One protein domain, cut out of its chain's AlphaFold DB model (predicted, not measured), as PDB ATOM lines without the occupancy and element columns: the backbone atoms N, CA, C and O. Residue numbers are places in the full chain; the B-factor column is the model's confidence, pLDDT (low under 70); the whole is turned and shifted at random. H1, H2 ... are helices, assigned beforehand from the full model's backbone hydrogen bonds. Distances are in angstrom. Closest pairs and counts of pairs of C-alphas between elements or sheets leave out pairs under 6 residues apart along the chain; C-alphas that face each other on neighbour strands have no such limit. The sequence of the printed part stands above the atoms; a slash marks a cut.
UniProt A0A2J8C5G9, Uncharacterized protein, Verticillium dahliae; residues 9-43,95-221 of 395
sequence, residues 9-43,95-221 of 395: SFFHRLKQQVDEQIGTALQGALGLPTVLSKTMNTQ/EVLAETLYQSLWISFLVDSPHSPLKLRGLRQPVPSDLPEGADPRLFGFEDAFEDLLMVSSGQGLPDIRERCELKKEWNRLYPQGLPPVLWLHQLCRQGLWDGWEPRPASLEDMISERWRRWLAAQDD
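What this domain is: This is residues 9 to 43 and 95 to 221 of the 395 residues of an uncharacterized protein of Verticillium dahliae (UniProt A0A2J8C5G9). At one end of an elongated, all-helix body, H3 lies between H1, which crosses it steeply, and H7, which runs beside it, with little H2 folded back on the later part of H1. H6 and H4 lie nearest the middle of the body, loosely arranged, and H5 lies toward the other end with part of the long unnamed stretch 113 to 141; H2 and H5 are the helices farthest from the middle, toward opposite ends. The printed part has 162 residues, 105 of them in seven named helices, in order H1 to H7, with no named strand. The whole is compact, with a radius of gyration of the C-alphas of 17.1 A and spans of 53 by 34 by 29 A.

How they stand to each other: H1, residues 9 to 30, touches H2, residues 34 to 43, with its residues 23 to 27 alone; the closest C-alphas, of Gly 23 and Ser 37, are 5.9 A apart. Their lines stand at a steep tilt of 60 degrees, opposite ways. H1 also touches H3, residues 95 to 112, at a steep tilt of 63 degrees, opposite ways, with the closest C-alphas, of Ile 22 and Leu 105, 5.7 A apart. H3 only just touches H7, residues 202 to 220, with 3 pairs of C-alphas within 8 A; the closest are Val 111 and Trp 215, 7.1 A, at a shallow tilt of 7 degrees, the same way. H4, residues 142 to 153, is close but not clearly touching H6, residues 181 to 190, with the C-alphas of Glu 147 and Leu 188 closest, 7.3 A apart. H6 is likewise close but not clearly touching H3, at 7.9 A between the C-alphas of Leu 110 and Pro 181, and H6 and H7 are near each other. H5, residues 161 to 174, touches no helix. In H1, H3, H4, H5 and H6 every O i to N i+4 pair is within hydrogen-bond range; H2 has 3 of 6 and H7 has 14 of 15.

Where its parts are: H1 begins at C-alpha 9, (23.592, 19.388, 119.488), and is 31.6 A long. H3 measures 25.0 A, H5 19.9 A and H7 26.9 A. H4 begins at C-alpha 142, (9.806, 9.107, 114.340), and H7 ends at C-alpha 220, (-1.448, -1.670, 127.098).

The domain as a whole: The C-alphas farthest apart, of Pro 33 and Glu 133, are 53.3 A apart. Residues 44 to 94 are not printed, and C-alphas 43 and 95 are 15.3 A apart across the cut. The links H3 to H4 and H6 to H7 are long. The mean pLDDT of the printed part is 74.7; residues 9 to 19, 21 to 43, 95, 99 and 195 to 221 are under 70.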
ATOM      1  N   SER A   9      23.591  19.633 118.040       67.88
ATOM      2  CA  SER A   9      23.592  19.388 119.488       67.88
ATOM      3  C   SER A   9      22.658  18.240 119.890       67.88
ATOM      4  O   SER A   9      23.013  17.438 120.756       67.88
ATOM      5  N   PHE A  10      21.486  18.124 119.254       64.75
ATOM      6  CA  PHE A  10      20.544  17.034 119.518       64.75
ATOM      7  C   PHE A  10      21.126  15.674 119.122       64.75
ATOM      8  O   PHE A  10      21.180  14.776 119.959       64.75
ATOM      9  N   PHE A  11      21.631  15.536 117.894       52.28
ATOM     10  CA  PHE A  11      22.184  14.263 117.421       52.28
ATOM     11  C   PHE A  11      23.437  13.839 118.194       52.28
ATOM     12  O   PHE A  11      23.598  12.659 118.498       52.28
ATOM     13  N   HIS A  12      24.291  14.786 118.596       58.50
ATOM     14  CA  HIS A  12      25.456  14.469 119.424       58.50
ATOM     15  C   HIS A  12      25.053  13.956 120.817       58.50
ATOM     16  O   HIS A  12      25.650  13.007 121.328       58.50
ATOM     17  N   ARG A  13      24.019  14.547 121.432       62.50
ATOM     18  CA  ARG A  13      23.473  14.071 122.715       62.50
ATOM     19  C   ARG A  13      22.782  12.721 122.571       62.50
ATOM     20  O   ARG A  13      22.983  11.857 123.418       62.50
ATOM     21  N   LEU A  14      22.021  12.531 121.492       59.22
ATOM     22  CA  LEU A  14      21.382  11.260 121.163       59.22
ATOM     23  C   LEU A  14      22.434  10.155 121.056       59.22
ATOM     24  O   LEU A  14      22.331   9.159 121.763       59.22
ATOM     25  N   LYS A  15      23.486  10.370 120.256       68.19
ATOM     26  CA  LYS A  15      24.597   9.423 120.108       68.19
ATOM     27  C   LYS A  15      25.241   9.093 121.455       68.19
ATOM     28  O   LYS A  15      25.359   7.925 121.801       68.19
ATOM     29  N   GLN A  16      25.636  10.111 122.220       67.44
ATOM     30  CA  GLN A  16      26.298   9.905 123.510       67.44
ATOM     31  C   GLN A  16      25.427   9.086 124.473       67.44
ATOM     32  O   GLN A  16      25.928   8.228 125.193       67.44
ATOM     33  N   GLN A  17      24.117   9.316 124.455       67.06
ATOM     34  CA  GLN A  17      23.191   8.598 125.314       67.06
ATOM     35  C   GLN A  17      22.913   7.168 124.825       67.06
ATOM     36  O   GLN A  17      22.752   6.269 125.648       67.06
ATOM     37  N   VAL A  18      22.907   6.936 123.508       56.66
ATOM     38  CA  VAL A  18      22.887   5.585 122.924       56.66
ATOM     39  C   VAL A  18      24.126   4.807 123.362       56.66
ATOM     40  O   VAL A  18      23.985   3.702 123.878       56.66
ATOM     41  N   ASP A  19      25.313   5.412 123.274       58.19
ATOM     42  CA  ASP A  19      26.574   4.798 123.708       58.19
ATOM     43  C   ASP A  19      26.546   4.420 125.212       58.19
ATOM     44  O   ASP A  19      27.010   3.347 125.607       58.19
ATOM     45  N   GLU A  20      25.956   5.262 126.071       71.56
ATOM     46  CA  GLU A  20      25.793   4.980 127.508       71.56
ATOM     47  C   GLU A  20      24.799   3.845 127.794       71.56
ATOM     48  O   GLU A  20      25.045   2.982 128.647       71.56
ATOM     49  N   GLN A  21      23.678   3.813 127.073       61.25
ATOM     50  CA  GLN A  21      22.698   2.739 127.213       61.25
ATOM     51  C   GLN A  21      23.232   1.402 126.710       61.25
ATOM     52  O   GLN A  21      23.001   0.379 127.352       61.25
ATOM     53  N   ILE A  22      24.013   1.425 125.632       55.97
ATOM     54  CA  ILE A  22      24.743   0.267 125.116       55.97
ATOM     55  C   ILE A  22      25.672  -0.297 126.198       55.97
ATOM     56  O   ILE A  22      25.621  -1.488 126.510       55.97
ATOM     57  N   GLY A  23      26.458   0.560 126.857       62.78
ATOM     58  CA  GLY A  23      27.320   0.133 127.964       62.78
ATOM     59  C   GLY A  23      26.543  -0.498 129.127       62.78
ATOM     60  O   GLY A  23      26.975  -1.500 129.698       62.78
ATOM     61  N   THR A  24      25.367   0.046 129.446       68.00
ATOM     62  CA  THR A  24      24.513  -0.456 130.536       68.00
ATOM     63  C   THR A  24      23.861  -1.795 130.180       68.00
ATOM     64  O   THR A  24      23.807  -2.700 131.013       68.00
ATOM     65  N   ALA A  25      23.408  -1.954 128.934       54.50
ATOM     66  CA  ALA A  25      22.813  -3.190 128.438       54.50
ATOM     67  C   ALA A  25      23.837  -4.333 128.378       54.50
ATOM     68  O   ALA A  25      23.524  -5.438 128.816       54.50
ATOM     69  N   LEU A  26      25.076  -4.075 127.938       54.75
ATOM     70  CA  LEU A  26      26.156  -5.075 127.975       54.75
ATOM     71  C   LEU A  26      26.489  -5.510 129.402       54.75
ATOM     72  O   LEU A  26      26.691  -6.697 129.658       54.75
ATOM     73  N   GLN A  27      26.508  -4.567 130.345       62.75
ATOM     74  CA  GLN A  27      26.729  -4.880 131.751       62.75
ATOM     75  C   GLN A  27      25.592  -5.730 132.332       62.75
ATOM     76  O   GLN A  27      25.857  -6.673 133.076       62.75
ATOM     77  N   GLY A  28      24.340  -5.424 131.982       51.50
ATOM     78  CA  GLY A  28      23.170  -6.184 132.427       51.50
ATOM     79  C   GLY A  28      23.067  -7.578 131.801       51.50
ATOM     80  O   GLY A  28      22.730  -8.529 132.498       51.50
ATOM     81  N   ALA A  29      23.378  -7.706 130.509       48.50
ATOM     82  CA  ALA A  29      23.236  -8.957 129.764       48.50
ATOM     83  C   ALA A  29      24.413  -9.922 129.970       48.50
ATOM     84  O   ALA A  29      24.205 -11.129 130.047       48.50
ATOM     85  N   LEU A  30      25.644  -9.408 130.073       47.38
ATOM     86  CA  LEU A  30      26.853 -10.238 130.136       47.38
ATOM     87  C   LEU A  30      27.606 -10.172 131.468       47.38
ATOM     88  O   LEU A  30      28.617 -10.852 131.633       47.38
ATOM     89  N   GLY A  31      27.184  -9.321 132.407       44.88
ATOM     90  CA  GLY A  31      27.942  -9.083 133.640       44.88
ATOM     91  C   GLY A  31      29.321  -8.455 133.398       44.88
ATOM     92  O   GLY A  31      30.159  -8.456 134.301       44.88
ATOM     93  N   LEU A  32      29.581  -7.924 132.196       49.47
ATOM     94  CA  LEU A  32      30.851  -7.281 131.881       49.47
ATOM     95  C   LEU A  32      30.930  -5.924 132.598       49.47
ATOM     96  O   LEU A  32      30.032  -5.093 132.444       49.47
ATOM     97  N   PRO A  33      31.986  -5.657 133.386       43.66
ATOM     98  CA  PRO A  33      32.148  -4.368 134.043       43.66
ATOM     99  C   PRO A  33      32.264  -3.242 133.007       43.66
ATOM    100  O   PRO A  33      32.999  -3.359 132.026       43.66
ATOM    101  N   THR A  34      31.597  -2.114 133.270       45.25
ATOM    102  CA  THR A  34      31.463  -0.924 132.395       45.25
ATOM    103  C   THR A  34      32.799  -0.368 131.877       45.25
ATOM    104  O   THR A  34      32.847   0.371 130.893       45.25
ATOM    105  N   VAL A  35      33.901  -0.713 132.544       48.03
ATOM    106  CA  VAL A  35      35.265  -0.307 132.194       48.03
ATOM    107  C   VAL A  35      35.735  -0.959 130.883       48.03
ATOM    108  O   VAL A  35      36.455  -0.314 130.127       48.03
ATOM    109  N   LEU A  36      35.275  -2.178 130.568       41.09
ATOM    110  CA  LEU A  36      35.654  -2.902 129.346       41.09
ATOM    111  C   LEU A  36      34.912  -2.404 128.090       41.09
ATOM    112  O   LEU A  36      35.480  -2.405 126.998       41.09
ATOM    113  N   SER A  37      33.678  -1.903 128.223       41.44
ATOM    114  CA  SER A  37      32.919  -1.354 127.084       41.44
ATOM    115  C   SER A  37      33.536  -0.067 126.528       41.44
ATOM    116  O   SER A  37      33.518   0.155 125.320       41.44
ATOM    117  N   LYS A  38      34.143   0.769 127.387       46.06
ATOM    118  CA  LYS A  38      34.854   1.983 126.944       46.06
ATOM    119  C   LYS A  38      36.153   1.661 126.198       46.06
ATOM    120  O   LYS A  38      36.492   2.365 125.249       46.06
ATOM    121  N   THR A  39      36.855   0.599 126.597       39.81
ATOM    122  CA  THR A  39      38.066   0.131 125.904       39.81
ATOM    123  C   THR A  39      37.750  -0.589 124.597       39.81
ATOM    124  O   THR A  39      38.512  -0.466 123.648       39.81
ATOM    125  N   MET A  40      36.606  -1.274 124.497       42.38
ATOM    126  CA  MET A  40      36.185  -1.867 123.227       42.38
ATOM    127  C   MET A  40      35.853  -0.791 122.191       42.38
ATOM    128  O   MET A  40      36.370  -0.863 121.088       42.38
ATOM    129  N   ASN A  41      35.104   0.261 122.541       38.56
ATOM    130  CA  ASN A  41      34.711   1.306 121.578       38.56
ATOM    131  C   ASN A  41      35.899   2.116 121.003       38.56
ATOM    132  O   ASN A  41      35.794   2.708 119.937       38.56
ATOM    133  N   THR A  42      37.044   2.138 121.692       36.94
ATOM    134  CA  THR A  42      38.278   2.774 121.192       36.94
ATOM    135  C   THR A  42      39.091   1.858 120.277       36.94
ATOM    136  O   THR A  42      39.814   2.347 119.419       36.94
ATOM    137  N   GLN A  43      38.939   0.538 120.401       34.94
ATOM    138  CA  GLN A  43      39.711  -0.437 119.631       34.94
ATOM    139  C   GLN A  43      39.211  -0.618 118.185       34.94
ATOM    140  O   GLN A  43      39.982  -1.036 117.329       34.94
ATOM    141  N   GLU A  95      33.073 -13.639 116.057       69.06
ATOM    142  CA  GLU A  95      32.173 -12.976 115.104       69.06
ATOM    143  C   GLU A  95      30.724 -13.182 115.533       69.06
ATOM    144  O   GLU A  95      29.974 -12.222 115.728       69.06
ATOM    145  N   VAL A  96      30.355 -14.431 115.820       70.81
ATOM    146  CA  VAL A  96      28.994 -14.756 116.254       70.81
ATOM    147  C   VAL A  96      28.665 -14.077 117.585       70.81
ATOM    148  O   VAL A  96      27.544 -13.588 117.763       70.81
ATOM    149  N   LEU A  97      29.626 -13.988 118.511       73.88
ATOM    150  CA  LEU A  97      29.460 -13.245 119.760       73.88
ATOM    151  C   LEU A  97      29.267 -11.744 119.506       73.88
ATOM    152  O   LEU A  97      28.329 -11.161 120.047       73.88
ATOM    153  N   ALA A  98      30.130 -11.118 118.700       72.25
ATOM    154  CA  ALA A  98      30.059  -9.685 118.419       72.25
ATOM    155  C   ALA A  98      28.706  -9.299 117.816       72.25
ATOM    156  O   ALA A  98      28.066  -8.349 118.275       72.25
ATOM    157  N   GLU A  99      28.222 -10.077 116.855       69.31
ATOM    158  CA  GLU A  99      26.937  -9.808 116.228       69.31
ATOM    159  C   GLU A  99      25.744 -10.116 117.159       69.31
ATOM    160  O   GLU A  99      24.768  -9.366 117.176       69.31
ATOM    161  N   THR A 100      25.820 -11.153 118.006       70.69
ATOM    162  CA  THR A 100      24.778 -11.438 119.020       70.69
ATOM    163  C   THR A 100      24.668 -10.302 120.045       70.69
ATOM    164  O   THR A 100      23.574  -9.930 120.490       70.69
ATOM    165  N   LEU A 101      25.804  -9.711 120.421       75.88
ATOM    166  CA  LEU A 101      25.830  -8.539 121.290       75.88
ATOM    167  C   LEU A 101      25.281  -7.312 120.593       75.88
ATOM    168  O   LEU A 101      24.474  -6.605 121.189       75.88
ATOM    169  N   TYR A 102      25.647  -7.095 119.336       75.00
ATOM    170  CA  TYR A 102      25.093  -6.023 118.521       75.00
ATOM    171  C   TYR A 102      23.560  -6.111 118.434       75.00
ATOM    172  O   TYR A 102      22.869  -5.133 118.716       75.00
ATOM    173  N   GLN A 103      23.016  -7.300 118.168       74.62
ATOM    174  CA  GLN A 103      21.572  -7.571 118.181       74.62
ATOM    175  C   GLN A 103      20.938  -7.228 119.534       74.62
ATOM    176  O   GLN A 103      19.985  -6.450 119.614       74.62
ATOM    177  N   SER A 104      21.502  -7.758 120.621       75.94
ATOM    178  CA  SER A 104      20.993  -7.543 121.981       75.94
ATOM    179  C   SER A 104      21.009  -6.067 122.386       75.94
ATOM    180  O   SER A 104      20.092  -5.578 123.056       75.94
ATOM    181  N   LEU A 105      22.046  -5.343 121.972       80.31
ATOM    182  CA  LEU A 105      22.209  -3.914 122.207       80.31
ATOM    183  C   LEU A 105      21.142  -3.099 121.500       80.31
ATOM    184  O   LEU A 105      20.527  -2.227 122.109       80.31
ATOM    185  N   TRP A 106      20.888  -3.413 120.240       79.88
ATOM    186  CA  TRP A 106      19.910  -2.688 119.455       79.88
ATOM    187  C   TRP A 106      18.481  -2.965 119.867       79.88
ATOM    188  O   TRP A 106      17.683  -2.038 119.938       79.88
ATOM    189  N   ILE A 107      18.161  -4.198 120.239       79.69
ATOM    190  CA  ILE A 107      16.851  -4.514 120.811       79.69
ATOM    191  C   ILE A 107      16.687  -3.785 122.142       79.69
ATOM    192  O   ILE A 107      15.639  -3.204 122.402       79.69
ATOM    193  N   SER A 108      17.741  -3.724 122.961       81.69
ATOM    194  CA  SER A 108      17.725  -2.908 124.179       81.69
ATOM    195  C   SER A 108      17.519  -1.426 123.865       81.69
ATOM    196  O   SER A 108      16.726  -0.772 124.533       81.69
ATOM    197  N   PHE A 109      18.165  -0.891 122.829       84.94
ATOM    198  CA  PHE A 109      17.920   0.474 122.378       84.94
ATOM    199  C   PHE A 109      16.457   0.653 121.956       84.94
ATOM    200  O   PHE A 109      15.777   1.512 122.500       84.94
ATOM    201  N   LEU A 110      15.933  -0.180 121.061       84.31
ATOM    202  CA  LEU A 110      14.577  -0.048 120.532       84.31
ATOM    203  C   LEU A 110      13.496  -0.211 121.608       84.31
ATOM    204  O   LEU A 110      12.510   0.529 121.615       84.31
ATOM    205  N   VAL A 111      13.679  -1.151 122.532       81.00
ATOM    206  CA  VAL A 111      12.670  -1.513 123.532       81.00
ATOM    207  C   VAL A 111      12.808  -0.687 124.805       81.00
ATOM    208  O   VAL A 111      11.797  -0.279 125.376       81.00
ATOM    209  N   ASP A 112      14.028  -0.381 125.247       82.44
ATOM    210  CA  ASP A 112      14.262   0.249 126.547       82.44
ATOM    211  C   ASP A 112      14.673   1.714 126.456       82.44
ATOM    212  O   ASP A 112      14.310   2.482 127.357       82.44
ATOM    213  N   SER A 113      15.302   2.155 125.363       87.12
ATOM    214  CA  SER A 113      15.743   3.545 125.259       87.12
ATOM    215  C   SER A 113      14.572   4.518 125.264       87.12
ATOM    216  O   SER A 113      13.654   4.369 124.455       87.12
ATOM    217  N   PRO A 114      14.600   5.566 126.111       89.19
ATOM    218  CA  PRO A 114      13.626   6.653 126.037       89.19
ATOM    219  C   PRO A 114      13.718   7.417 124.711       89.19
ATOM    220  O   PRO A 114      12.777   8.117 124.356       89.19
ATOM    221  N   HIS A 115      14.831   7.259 123.987       88.06
ATOM    222  CA  HIS A 115      15.082   7.874 122.687       88.06
ATOM    223  C   HIS A 115      14.842   6.935 121.510       88.06
ATOM    224  O   HIS A 115      15.137   7.293 120.373       88.06
ATOM    225  N   SER A 116      14.330   5.731 121.768       90.56
ATOM    226  CA  SER A 116      13.895   4.836 120.703       90.56
ATOM    227  C   SER A 116      12.801   5.509 119.871       90.56
ATOM    228  O   SER A 116      11.841   6.003 120.473       90.56
ATOM    229  N   PRO A 117      12.860   5.462 118.526       92.06
ATOM    230  CA  PRO A 117      11.800   5.982 117.654       92.06
ATOM    231  C   PRO A 117      10.398   5.509 118.067       92.06
ATOM    232  O   PRO A 117       9.436   6.274 118.030       92.06
ATOM    233  N   LEU A 118      10.317   4.282 118.585       89.50
ATOM    234  CA  LEU A 118       9.098   3.620 119.047       89.50
ATOM    235  C   LEU A 118       8.528   4.233 120.338       89.50
ATOM    236  O   LEU A 118       7.317   4.242 120.551       89.50
ATOM    237  N   LYS A 119       9.385   4.771 121.219       89.00
ATOM    238  CA  LYS A 119       8.969   5.439 122.470       89.00
ATOM    239  C   LYS A 119       8.681   6.923 122.295       89.00
ATOM    240  O   LYS A 119       8.010   7.520 123.138       89.00
ATOM    241  N   LEU A 120       9.145   7.521 121.200       90.38
ATOM    242  CA  LEU A 120       8.944   8.940 120.914       90.38
ATOM    243  C   LEU A 120       7.537   9.262 120.381       90.38
ATOM    244  O   LEU A 120       7.248  10.421 120.088       90.38
ATOM    245  N   ARG A 121       6.623   8.283 120.327       85.62
ATOM    246  CA  ARG A 121       5.211   8.458 119.927       85.62
ATOM    247  C   ARG A 121       4.453   9.506 120.757       85.62
ATOM    248  O   ARG A 121       3.518  10.125 120.262       85.62
ATOM    249  N   GLY A 122       4.870   9.738 122.006       85.56
ATOM    250  CA  GLY A 122       4.281  10.759 122.883       85.56
ATOM    251  C   GLY A 122       4.708  12.203 122.580       85.56
ATOM    252  O   GLY A 122       4.126  13.136 123.130       85.56
ATOM    253  N   LEU A 123       5.724  12.403 121.737       90.81
ATOM    254  CA  LEU A 123       6.159  13.726 121.294       90.81
ATOM    255  C   LEU A 123       5.419  14.145 120.018       90.81
ATOM    256  O   LEU A 123       4.719  13.355 119.382       90.81
ATOM    257  N   ARG A 124       5.593  15.409 119.619       91.38
ATOM    258  CA  ARG A 124       5.143  15.870 118.304       91.38
ATOM    259  C   ARG A 124       5.869  15.057 117.232       91.38
ATOM    260  O   ARG A 124       7.091  15.124 117.150       91.38
ATOM    261  N   GLN A 125       5.101  14.304 116.449       93.19
ATOM    262  CA  GLN A 125       5.643  13.472 115.385       93.19
ATOM    263  C   GLN A 125       6.187  14.339 114.242       93.19
ATOM    264  O   GLN A 125       5.557  15.355 113.913       93.19
ATOM    265  N   PRO A 126       7.344  13.970 113.667       93.31
ATOM    266  CA  PRO A 126       7.895  14.652 112.508       93.31
ATOM    267  C   PRO A 126       7.016  14.380 111.283       93.31
ATOM    268  O   PRO A 126       6.468  13.288 111.133       93.31
ATOM    269  N   VAL A 127       6.881  15.373 110.403       93.06
ATOM    270  CA  VAL A 127       6.054  15.257 109.189       93.06
ATOM    271  C   VAL A 127       6.928  15.444 107.946       93.06
ATOM    272  O   VAL A 127       7.720  16.392 107.919       93.06
ATOM    273  N   PRO A 128       6.793  14.606 106.901       92.50
ATOM    274  CA  PRO A 128       7.512  14.813 105.647       92.50
ATOM    275  C   PRO A 128       7.177  16.183 105.044       92.50
ATOM    276  O   PRO A 128       6.008  16.569 104.973       92.50
ATOM    277  N   SER A 129       8.189  16.927 104.589       89.69
ATOM    278  CA  SER A 129       7.965  18.246 103.972       89.69
ATOM    279  C   SER A 129       7.120  18.198 102.707       89.69
ATOM    280  O   SER A 129       6.389  19.158 102.454       89.69
ATOM    281  N   ASP A 130       7.221  17.096 101.970       87.62
ATOM    282  CA  ASP A 130       6.671  16.935 100.623       87.62
ATOM    283  C   ASP A 130       5.397  16.085 100.639       87.62
ATOM    284  O   ASP A 130       4.997  15.477  99.645       87.62
ATOM    285  N   LEU A 131       4.744  16.038 101.802       90.25
ATOM    286  CA  LEU A 131       3.483  15.348 101.973       90.25
ATOM    287  C   LEU A 131       2.433  15.916 100.990       90.25
ATOM    288  O   LEU A 131       2.239  17.135 100.953       90.25
ATOM    289  N   PRO A 132       1.733  15.067 100.207       88.44
ATOM    290  CA  PRO A 132       0.723  15.526  99.261       88.44
ATOM    291  C   PRO A 132      -0.364  16.359  99.941       88.44
ATOM    292  O   PRO A 132      -0.806  16.048 101.050       88.44
ATOM    293  N   GLU A 133      -0.844  17.392  99.253       87.81
ATOM    294  CA  GLU A 133      -1.914  18.241  99.768       87.81
ATOM    295  C   GLU A 133      -3.172  17.399 100.055       87.81
ATOM    296  O   GLU A 133      -3.705  16.721  99.175       87.81
ATOM    297  N   GLY A 134      -3.618  17.402 101.314       89.25
ATOM    298  CA  GLY A 134      -4.763  16.615 101.785       89.25
ATOM    299  C   GLY A 134      -4.439  15.216 102.328       89.25
ATOM    300  O   GLY A 134      -5.352  14.558 102.827       89.25
ATOM    301  N   ALA A 135      -3.185  14.754 102.283       91.12
ATOM    302  CA  ALA A 135      -2.783  13.541 102.996       91.12
ATOM    303  C   ALA A 135      -2.707  13.794 104.513       91.12
ATOM    304  O   ALA A 135      -2.399  14.901 104.953       91.12
ATOM    305  N   ASP A 136      -3.010  12.769 105.316       92.06
ATOM    306  CA  ASP A 136      -3.006  12.879 106.777       92.06
ATOM    307  C   ASP A 136      -1.560  12.904 107.315       92.06
ATOM    308  O   ASP A 136      -0.844  11.907 107.182       92.06
ATOM    309  N   PRO A 137      -1.114  14.001 107.962       90.69
ATOM    310  CA  PRO A 137       0.228  14.095 108.536       90.69
ATOM    311  C   PRO A 137       0.488  13.096 109.662       90.69
ATOM    312  O   PRO A 137       1.640  12.803 109.961       90.69
ATOM    313  N   ARG A 138      -0.568  12.578 110.304       91.19
ATOM    314  CA  ARG A 138      -0.460  11.641 111.432       91.19
ATOM    315  C   ARG A 138      -0.073  10.228 111.008       91.19
ATOM    316  O   ARG A 138       0.166   9.393 111.872       91.19
ATOM    317  N   LEU A 139      -0.024   9.963 109.703       91.06
ATOM    318  CA  LEU A 139       0.420   8.679 109.165       91.06
ATOM    319  C   LEU A 139       1.911   8.427 109.400       91.06
ATOM    320  O   LEU A 139       2.325   7.272 109.382       91.06
ATOM    321  N   PHE A 140       2.693   9.485 109.612       92.62
ATOM    322  CA  PHE A 140       4.140   9.413 109.748       92.62
ATOM    323  C   PHE A 140       4.586   9.727 111.175       92.62
ATOM    324  O   PHE A 140       3.951  10.513 111.887       92.62
ATOM    325  N   GLY A 141       5.692   9.111 111.587       92.69
ATOM    326  CA  GLY A 141       6.271   9.307 112.912       92.69
ATOM    327  C   GLY A 141       7.792   9.256 112.939       92.69
ATOM    328  O   GLY A 141       8.459   9.198 111.909       92.69
ATOM    329  N   PHE A 142       8.356   9.250 114.150       93.44
ATOM    330  CA  PHE A 142       9.806   9.107 114.340       93.44
ATOM    331  C   PHE A 142      10.364   7.806 113.752       93.44
ATOM    332  O   PHE A 142      11.527   7.767 113.371       93.44
ATOM    333  N   GLU A 143       9.545   6.761 113.670       92.56
ATOM    334  CA  GLU A 143       9.882   5.468 113.059       92.56
ATOM    335  C   GLU A 143      10.220   5.629 111.578       92.56
ATOM    336  O   GLU A 143      11.252   5.153 111.116       92.56
ATOM    337  N   ASP A 144       9.382   6.375 110.859       92.88
ATOM    338  CA  ASP A 144       9.579   6.677 109.446       92.88
ATOM    339  C   ASP A 144      10.782   7.586 109.222       92.88
ATOM    340  O   ASP A 144      11.584   7.344 108.328       92.88
ATOM    341  N   ALA A 145      10.939   8.605 110.070       93.38
ATOM    342  CA  ALA A 145      12.085   9.503 109.993       93.38
ATOM    343  C   ALA A 145      13.407   8.784 110.262       93.38
ATOM    344  O   ALA A 145      14.431   9.113 109.665       93.38
ATOM    345  N   PHE A 146      13.384   7.793 111.151       92.50
ATOM    346  CA  PHE A 146      14.531   6.942 111.416       92.50
ATOM    347  C   PHE A 146      14.833   6.015 110.235       92.50
ATOM    348  O   PHE A 146      15.989   5.915 109.839       92.50
ATOM    349  N   GLU A 147      13.819   5.387 109.635       92.38
ATOM    350  CA  GLU A 147      13.979   4.567 108.425       92.38
ATOM    351  C   GLU A 147      14.550   5.382 107.253       92.38
ATOM    352  O   GLU A 147      15.512   4.958 106.619       92.38
ATOM    353  N   ASP A 148      14.029   6.588 107.014       91.62
ATOM    354  CA  ASP A 148      14.541   7.503 105.989       91.62
ATOM    355  C   ASP A 148      15.992   7.913 106.255       91.62
ATOM    356  O   ASP A 148      16.808   7.966 105.333       91.62
ATOM    357  N   LEU A 149      16.343   8.167 107.521       91.00
ATOM    358  CA  LEU A 149      17.721   8.453 107.908       91.00
ATOM    359  C   LEU A 149      18.639   7.264 107.601       91.00
ATOM    360  O   LEU A 149      19.735   7.470 107.078       91.00
ATOM    361  N   LEU A 150      18.197   6.035 107.889       89.88
ATOM    362  CA  LEU A 150      18.947   4.825 107.556       89.88
ATOM    363  C   LEU A 150      19.118   4.681 106.039       89.88
ATOM    364  O   LEU A 150      20.250   4.502 105.585       89.88
ATOM    365  N   MET A 151      18.051   4.858 105.252       88.81
ATOM    366  CA  MET A 151      18.110   4.835 103.783       88.81
ATOM    367  C   MET A 151      19.138   5.830 103.251       88.81
ATOM    368  O   MET A 151      20.103   5.432 102.600       88.81
ATOM    369  N   VAL A 152      19.018   7.107 103.620       88.19
ATOM    370  CA  VAL A 152      19.938   8.152 103.149       88.19
ATOM    371  C   VAL A 152      21.374   7.874 103.597       88.19
ATOM    372  O   VAL A 152      22.307   8.035 102.810       88.19
ATOM    373  N   SER A 153      21.575   7.424 104.840       84.81
ATOM    374  CA  SER A 153      22.915   7.119 105.360       84.81
ATOM    375  C   SER A 153      23.576   5.920 104.673       84.81
ATOM    376  O   SER A 153      24.796   5.904 104.522       84.81
ATOM    377  N   SER A 154      22.777   4.957 104.207       82.44
ATOM    378  CA  SER A 154      23.238   3.799 103.430       82.44
ATOM    379  C   SER A 154      23.440   4.115 101.941       82.44
ATOM    380  O   SER A 154      23.865   3.254 101.174       82.44
ATOM    381  N   GLY A 155      23.166   5.355 101.520       84.00
ATOM    382  CA  GLY A 155      23.222   5.774 100.120       84.00
ATOM    383  C   GLY A 155      22.044   5.274  99.283       84.00
ATOM    384  O   GLY A 155      22.070   5.419  98.059       84.00
ATOM    385  N   GLN A 156      21.019   4.698  99.916       84.62
ATOM    386  CA  GLN A 156      19.764   4.364  99.256       84.62
ATOM    387  C   GLN A 156      18.939   5.639  99.022       84.62
ATOM    388  O   GLN A 156      18.938   6.571  99.831       84.62
ATOM    389  N   GLY A 157      18.241   5.688  97.887       85.06
ATOM    390  CA  GLY A 157      17.271   6.744  97.610       85.06
ATOM    391  C   GLY A 157      16.026   6.586  98.483       85.06
ATOM    392  O   GLY A 157      15.663   5.473  98.856       85.06
ATOM    393  N   LEU A 158      15.359   7.697  98.789       89.00
ATOM    394  CA  LEU A 158      14.058   7.651  99.455       89.00
ATOM    395  C   LEU A 158      12.986   7.110  98.483       89.00
ATOM    396  O   LEU A 158      13.075   7.384  97.282       89.00
ATOM    397  N   PRO A 159      11.982   6.356  98.973       87.06
ATOM    398  CA  PRO A 159      10.858   5.879  98.158       87.06
ATOM    399  C   PRO A 159       9.991   7.049  97.652       87.06
ATOM    400  O   PRO A 159      10.280   8.198  97.954       87.06
ATOM    401  N   ASP A 160       8.913   6.791  96.898       89.25
ATOM    402  CA  ASP A 160       7.922   7.829  96.542       89.25
ATOM    403  C   ASP A 160       6.891   8.063  97.668       89.25
ATOM    404  O   ASP A 160       6.418   7.126  98.317       89.25
ATOM    405  N   ILE A 161       6.525   9.329  97.928       89.88
ATOM    406  CA  ILE A 161       5.782   9.716  99.151       89.88
ATOM    407  C   ILE A 161       4.353   9.242  99.048       89.88
ATOM    408  O   ILE A 161       3.723   8.916 100.054       89.88
ATOM    409  N   ARG A 162       3.831   9.194  97.823       90.44
ATOM    410  CA  ARG A 162       2.467   8.758  97.548       90.44
ATOM    411  C   ARG A 162       2.349   7.266  97.812       90.44
ATOM    412  O   ARG A 162       1.435   6.864  98.524       90.44
ATOM    413  N   GLU A 163       3.300   6.473  97.323       89.38
ATOM    414  CA  GLU A 163       3.362   5.035  97.604       89.38
ATOM    415  C   GLU A 163       3.491   4.769  99.110       89.38
ATOM    416  O   GLU A 163       2.720   3.986  99.671       89.38
ATOM    417  N   ARG A 164       4.379   5.502  99.795       90.44
ATOM    418  CA  ARG A 164       4.554   5.390 101.251       90.44
ATOM    419  C   ARG A 164       3.290   5.784 102.023       90.44
ATOM    420  O   ARG A 164       2.947   5.130 103.007       90.44
ATOM    421  N   CYS A 165       2.562   6.810 101.574       92.25
ATOM    422  CA  CYS A 165       1.276   7.201 102.159       92.25
ATOM    423  C   CYS A 165       0.235   6.081 102.056       92.25
ATOM    424  O   CYS A 165      -0.461   5.816 103.035       92.25
ATOM    425  N   GLU A 166       0.095   5.444 100.891       91.69
ATOM    426  CA  GLU A 166      -0.877   4.360 100.704       91.69
ATOM    427  C   GLU A 166      -0.527   3.139 101.561       91.69
ATOM    428  O   GLU A 166      -1.390   2.629 102.278       91.69
ATOM    429  N   LEU A 167       0.753   2.756 101.598       90.44
ATOM    430  CA  LEU A 167       1.242   1.682 102.463       90.44
ATOM    431  C   LEU A 167       0.948   1.970 103.943       90.44
ATOM    432  O   LEU A 167       0.426   1.122 104.667       90.44
ATOM    433  N   LYS A 168       1.207   3.200 104.401       91.44
ATOM    434  CA  LYS A 168       0.947   3.602 105.791       91.44
ATOM    435  C   LYS A 168      -0.533   3.625 106.144       91.44
ATOM    436  O   LYS A 168      -0.889   3.278 107.269       91.44
ATOM    437  N   LYS A 169      -1.415   3.993 105.210       92.44
ATOM    438  CA  LYS A 169      -2.870   3.894 105.422       92.44
ATOM    439  C   LYS A 169      -3.298   2.448 105.639       92.44
ATOM    440  O   LYS A 169      -4.109   2.182 106.523       92.44
ATOM    441  N   GLU A 170      -2.757   1.524 104.854       91.69
ATOM    442  CA  GLU A 170      -3.046   0.102 105.008       91.69
ATOM    443  C   GLU A 170      -2.512  -0.443 106.333       91.69
ATOM    444  O   GLU A 170      -3.241  -1.093 107.081       91.69
ATOM    445  N   TRP A 171      -1.273  -0.112 106.683       90.00
ATOM    446  CA  TRP A 171      -0.695  -0.530 107.952       90.00
ATOM    447  C   TRP A 171      -1.446   0.018 109.149       90.00
ATOM    448  O   TRP A 171      -1.718  -0.741 110.065       90.00
ATOM    449  N   ASN A 172      -1.866   1.280 109.128       89.56
ATOM    450  CA  ASN A 172      -2.688   1.835 110.201       89.56
ATOM    451  C   ASN A 172      -4.086   1.204 110.260       89.56
ATOM    452  O   ASN A 172      -4.713   1.200 111.318       89.56
ATOM    453  N   ARG A 173      -4.588   0.638 109.155       90.75
ATOM    454  CA  ARG A 173      -5.829  -0.145 109.165       90.75
ATOM    455  C   ARG A 173      -5.641  -1.495 109.862       90.75
ATOM    456  O   ARG A 173      -6.556  -1.937 110.551       90.75
ATOM    457  N   LEU A 174      -4.494  -2.141 109.666       89.19
ATOM    458  CA  LEU A 174      -4.168  -3.448 110.249       89.19
ATOM    459  C   LEU A 174      -3.664  -3.335 111.692       89.19
ATOM    460  O   LEU A 174      -4.014  -4.140 112.549       89.19
ATOM    461  N   TYR A 175      -2.892  -2.288 111.957       87.56
ATOM    462  CA  TYR A 175      -2.244  -1.981 113.218       87.56
ATOM    463  C   TYR A 175      -2.573  -0.535 113.613       87.56
ATOM    464  O   TYR A 175      -1.751   0.366 113.444       87.56
ATOM    465  N   PRO A 176      -3.772  -0.278 114.168       83.88
ATOM    466  CA  PRO A 176      -4.197   1.073 114.548       83.88
ATOM    467  C   PRO A 176      -3.285   1.754 115.573       83.88
ATOM    468  O   PRO A 176      -3.291   2.975 115.700       83.88
ATOM    469  N   GLN A 177      -2.507   0.965 116.315       80.81
ATOM    470  CA  GLN A 177      -1.530   1.443 117.289       80.81
ATOM    471  C   GLN A 177      -0.117   1.604 116.694       80.81
ATOM    472  O   GLN A 177       0.832   1.816 117.442       80.81
ATOM    473  N   GLY A 178       0.042   1.508 115.372       82.19
ATOM    474  CA  GLY A 178       1.335   1.472 114.685       82.19
ATOM    475  C   GLY A 178       1.916   0.059 114.600       82.19
ATOM    476  O   GLY A 178       1.447  -0.856 115.280       82.19
ATOM    477  N   LEU A 179       2.944  -0.126 113.762       83.25
ATOM    478  CA  LEU A 179       3.541  -1.449 113.579       83.25
ATOM    479  C   LEU A 179       4.110  -1.976 114.899       83.25
ATOM    480  O   LEU A 179       4.756  -1.215 115.625       83.25
ATOM    481  N   PRO A 180       3.945  -3.281 115.177       83.69
ATOM    482  CA  PRO A 180       4.748  -3.975 116.167       83.69
ATOM    483  C   PRO A 180       6.243  -3.833 115.830       83.69
ATOM    484  O   PRO A 180       6.651  -4.183 114.722       83.69
ATOM    485  N   PRO A 181       7.083  -3.367 116.765       81.44
ATOM    486  CA  PRO A 181       8.530  -3.245 116.579       81.44
ATOM    487  C   PRO A 181       9.279  -4.428 115.990       81.44
ATOM    488  O   PRO A 181      10.226  -4.199 115.253       81.44
ATOM    489  N   VAL A 182       8.868  -5.668 116.260       77.88
ATOM    490  CA  VAL A 182       9.477  -6.841 115.613       77.88
ATOM    491  C   VAL A 182       9.226  -6.853 114.101       77.88
ATOM    492  O   VAL A 182      10.146  -7.109 113.332       77.88
ATOM    493  N   LEU A 183       8.017  -6.492 113.657       83.31
ATOM    494  CA  LEU A 183       7.683  -6.396 112.235       83.31
ATOM    495  C   LEU A 183       8.398  -5.215 111.582       83.31
ATOM    496  O   LEU A 183       8.881  -5.338 110.460       83.31
ATOM    497  N   TRP A 184       8.508  -4.096 112.300       88.19
ATOM    498  CA  TRP A 184       9.270  -2.942 111.834       88.19
ATOM    499  C   TRP A 184      10.771  -3.248 111.731       88.19
ATOM    500  O   TRP A 184      11.393  -2.935 110.723       88.19
ATOM    501  N   LEU A 185      11.359  -3.937 112.713       84.00
ATOM    502  CA  LEU A 185      12.756  -4.365 112.646       84.00
ATOM    503  C   LEU A 185      12.968  -5.332 111.481       84.00
ATOM    504  O   LEU A 185      13.860  -5.118 110.669       84.00
ATOM    505  N   HIS A 186      12.106  -6.338 111.340       80.38
ATOM    506  CA  HIS A 186      12.159  -7.273 110.219       80.38
ATOM    507  C   HIS A 186      12.072  -6.553 108.865       80.38
ATOM    508  O   HIS A 186      12.794  -6.898 107.930       80.38
ATOM    509  N   GLN A 187      11.244  -5.510 108.762       86.81
ATOM    510  CA  GLN A 187      11.185  -4.651 107.583       86.81
ATOM    511  C   GLN A 187      12.532  -3.963 107.310       86.81
ATOM    512  O   GLN A 187      13.019  -4.067 106.187       86.81
ATOM    513  N   LEU A 188      13.162  -3.330 108.310       87.25
ATOM    514  CA  LEU A 188      14.486  -2.705 108.144       87.25
ATOM    515  C   LEU A 188      15.532  -3.710 107.639       87.25
ATOM    516  O   LEU A 188      16.364  -3.384 106.794       87.25
ATOM    517  N   CYS A 189      15.456  -4.950 108.122       83.56
ATOM    518  CA  CYS A 189      16.384  -6.011 107.743       83.56
ATOM    519  C   CYS A 189      16.160  -6.466 106.304       83.56
ATOM    520  O   CYS A 189      17.099  -6.551 105.516       83.56
ATOM    521  N   ARG A 190      14.896  -6.671 105.916       80.31
ATOM    522  CA  ARG A 190      14.535  -6.986 104.526       80.31
ATOM    523  C   ARG A 190      14.908  -5.875 103.553       80.31
ATOM    524  O   ARG A 190      15.174  -6.169 102.392       80.31
ATOM    525  N   GLN A 191      14.919  -4.625 104.008       83.12
ATOM    526  CA  GLN A 191      15.325  -3.493 103.185       83.12
ATOM    527  C   GLN A 191      16.848  -3.354 103.036       83.12
ATOM    528  O   GLN A 191      17.317  -2.506 102.274       83.12
ATOM    529  N   GLY A 192      17.633  -4.168 103.750       82.12
ATOM    530  CA  GLY A 192      19.084  -3.997 103.814       82.12
ATOM    531  C   GLY A 192      19.487  -2.688 104.501       82.12
ATOM    532  O   GLY A 192      20.596  -2.202 104.308       82.12
ATOM    533  N   LEU A 193      18.576  -2.087 105.277       84.06
ATOM    534  CA  LEU A 193      18.883  -0.967 106.174       84.06
ATOM    535  C   LEU A 193      19.480  -1.456 107.484       84.06
ATOM    536  O   LEU A 193      19.964  -0.665 108.298       84.06
ATOM    537  N   TRP A 194      19.403  -2.766 107.692       81.00
ATOM    538  CA  TRP A 194      19.868  -3.420 108.879       81.00
ATOM    539  C   TRP A 194      20.372  -4.830 108.594       81.00
ATOM    540  O   TRP A 194      19.600  -5.777 108.486       81.00
ATOM    541  N   ASP A 195      21.688  -4.987 108.583       68.12
ATOM    542  CA  ASP A 195      22.315  -6.298 108.383       68.12
ATOM    543  C   ASP A 195      22.440  -7.094 109.691       68.12
ATOM    544  O   ASP A 195      22.805  -8.264 109.704       68.12
ATOM    545  N   GLY A 196      22.098  -6.479 110.825       63.22
ATOM    546  CA  GLY A 196      22.225  -7.100 112.137       63.22
ATOM    547  C   GLY A 196      21.188  -8.184 112.431       63.22
ATOM    548  O   GLY A 196      21.168  -8.654 113.556       63.22
ATOM    549  N   TRP A 197      20.314  -8.580 111.505       60.91
ATOM    550  CA  TRP A 197      19.284  -9.611 111.721       60.91
ATOM    551  C   TRP A 197      19.415 -10.723 110.676       60.91
ATOM    552  O   TRP A 197      18.499 -10.990 109.903       60.91
ATOM    553  N   GLU A 198      20.563 -11.394 110.626       57.19
ATOM    554  CA  GLU A 198      20.538 -12.770 110.127       57.19
ATOM    555  C   GLU A 198      19.867 -13.661 111.189       57.19
ATOM    556  O   GLU A 198      20.166 -13.505 112.385       57.19
ATOM    557  N   PRO A 199      18.939 -14.557 110.785       49.97
ATOM    558  CA  PRO A 199      18.253 -15.455 111.701       49.97
ATOM    559  C   PRO A 199      19.294 -16.286 112.447       49.97
ATOM    560  O   PRO A 199      20.114 -16.994 111.860       49.97
ATOM    561  N   ARG A 200      19.281 -16.140 113.768       53.91
ATOM    562  CA  ARG A 200      20.240 -16.735 114.695       53.91
ATOM    563  C   ARG A 200      19.504 -17.657 115.672       53.91
ATOM    564  O   ARG A 200      18.282 -17.700 115.639       53.91
ATOM    565  N   PRO A 201      20.215 -18.459 116.488       51.81
ATOM    566  CA  PRO A 201      19.657 -19.648 117.131       51.81
ATOM    567  C   PRO A 201      18.379 -19.331 117.896       51.81
ATOM    568  O   PRO A 201      18.362 -18.345 118.631       51.81
ATOM    569  N   ALA A 202      17.385 -20.216 117.797       55.38
ATOM    570  CA  ALA A 202      16.064 -20.102 118.426       55.38
ATOM    571  C   ALA A 202      16.089 -19.579 119.880       55.38
ATOM    572  O   ALA A 202      15.222 -18.823 120.293       55.38
ATOM    573  N   SER A 203      17.148 -19.872 120.644       55.31
ATOM    574  CA  SER A 203      17.332 -19.359 122.009       55.31
ATOM    575  C   SER A 203      17.382 -17.827 122.139       55.31
ATOM    576  O   SER A 203      17.055 -17.294 123.198       55.31
ATOM    577  N   LEU A 204      17.869 -17.111 121.118       54.38
ATOM    578  CA  LEU A 204      17.900 -15.646 121.125       54.38
ATOM    579  C   LEU A 204      16.520 -15.082 120.781       54.38
ATOM    580  O   LEU A 204      16.087 -14.119 121.409       54.38
ATOM    581  N   GLU A 205      15.834 -15.714 119.833       57.34
ATOM    582  CA  GLU A 205      14.471 -15.384 119.422       57.34
ATOM    583  C   GLU A 205      13.510 -15.484 120.613       57.34
ATOM    584  O   GLU A 205      12.897 -14.482 120.975       57.34
ATOM    585  N   ASP A 206      13.561 -16.588 121.367       62.62
ATOM    586  CA  ASP A 206      12.796 -16.779 122.609       62.62
ATOM    587  C   ASP A 206      12.995 -15.630 123.621       62.62
ATOM    588  O   ASP A 206      12.047 -15.113 124.229       62.62
ATOM    589  N   MET A 207      14.249 -15.210 123.826       56.72
ATOM    590  CA  MET A 207      14.602 -14.155 124.782       56.72
ATOM    591  C   MET A 207      14.103 -12.779 124.320       56.72
ATOM    592  O   MET A 207      13.633 -11.976 125.136       56.72
ATOM    593  N   ILE A 208      14.213 -12.502 123.021       54.50
ATOM    594  CA  ILE A 208      13.744 -11.265 122.398       54.50
ATOM    595  C   ILE A 208      12.220 -11.210 122.472       54.50
ATOM    596  O   ILE A 208      11.678 -10.227 122.980       54.50
ATOM    597  N   SER A 209      11.543 -12.284 122.073       64.06
ATOM    598  CA  SER A 209      10.089 -12.417 122.076       64.06
ATOM    599  C   SER A 209       9.486 -12.309 123.477       64.06
ATOM    600  O   SER A 209       8.435 -11.692 123.655       64.06
ATOM    601  N   GLU A 210      10.145 -12.826 124.517       66.44
ATOM    602  CA  GLU A 210       9.689 -12.669 125.906       66.44
ATOM    603  C   GLU A 210       9.858 -11.234 126.432       66.44
ATOM    604  O   GLU A 210       8.933 -10.664 127.019       66.44
ATOM    605  N   ARG A 211      11.021 -10.602 126.212       61.56
ATOM    606  CA  ARG A 211      11.237  -9.192 126.601       61.56
ATOM    607  C   ARG A 211      10.267  -8.271 125.865       61.56
ATOM    608  O   ARG A 211       9.748  -7.316 126.443       61.56
ATOM    609  N   TRP A 212       9.998  -8.601 124.611       61.12
ATOM    610  CA  TRP A 212       9.078  -7.896 123.746       61.12
ATOM    611  C   TRP A 212       7.617  -8.023 124.200       61.12
ATOM    612  O   TRP A 212       6.933  -7.011 124.358       61.12
ATOM    613  N   ARG A 213       7.158  -9.238 124.535       63.47
ATOM    614  CA  ARG A 213       5.825  -9.470 125.123       63.47
ATOM    615  C   ARG A 213       5.597  -8.642 126.384       63.47
ATOM    616  O   ARG A 213       4.535  -8.045 126.546       63.47
ATOM    617  N   ARG A 214       6.602  -8.551 127.258       69.94
ATOM    618  CA  ARG A 214       6.525  -7.722 128.474       69.94
ATOM    619  C   ARG A 214       6.411  -6.236 128.162       69.94
ATOM    620  O   ARG A 214       5.668  -5.537 128.843       69.94
ATOM    621  N   TRP A 215       7.128  -5.755 127.149       65.44
ATOM    622  CA  TRP A 215       7.020  -4.364 126.717       65.44
ATOM    623  C   TRP A 215       5.625  -4.044 126.178       65.44
ATOM    624  O   TRP A 215       5.064  -3.025 126.571       65.44
ATOM    625  N   LEU A 216       5.051  -4.920 125.343       58.84
ATOM    626  CA  LEU A 216       3.689  -4.758 124.817       58.84
ATOM    627  C   LEU A 216       2.657  -4.711 125.948       58.84
ATOM    628  O   LEU A 216       1.885  -3.760 126.027       58.84
ATOM    629  N   ALA A 217       2.726  -5.662 126.885       67.12
ATOM    630  CA  ALA A 217       1.854  -5.674 128.058       67.12
ATOM    631  C   ALA A 217       1.976  -4.384 128.893       67.12
ATOM    632  O   ALA A 217       0.981  -3.863 129.385       67.12
ATOM    633  N   ALA A 218       3.187  -3.829 129.014       68.88
ATOM    634  CA  ALA A 218       3.422  -2.573 129.724       68.88
ATOM    635  C   ALA A 218       2.932  -1.320 128.966       68.88
ATOM    636  O   ALA A 218       2.730  -0.279 129.595       68.88
ATOM    637  N   GLN A 219       2.771  -1.378 127.637       57.50
ATOM    638  CA  GLN A 219       2.147  -0.292 126.869       57.50
ATOM    639  C   GLN A 219       0.619  -0.322 126.988       57.50
ATOM    640  O   GLN A 219       0.023   0.742 127.158       57.50
ATOM    641  N   ASP A 220       0.007  -1.510 126.954       55.19
ATOM    642  CA  ASP A 220      -1.448  -1.670 127.098       55.19
ATOM    643  C   ASP A 220      -1.946  -1.192 128.475       55.19
ATOM    644  O   ASP A 220      -2.957  -0.495 128.566       55.19
ATOM    645  N   ASP A 221      -1.185  -1.448 129.545       44.91
ATOM    646  CA  ASP A 221      -1.536  -1.043 130.919       44.91
ATOM    647  C   ASP A 221      -1.558   0.492 131.110       44.91
ATOM    648  O   ASP A 221      -2.190   1.040 132.014       44.91
TER     649      ASP A 221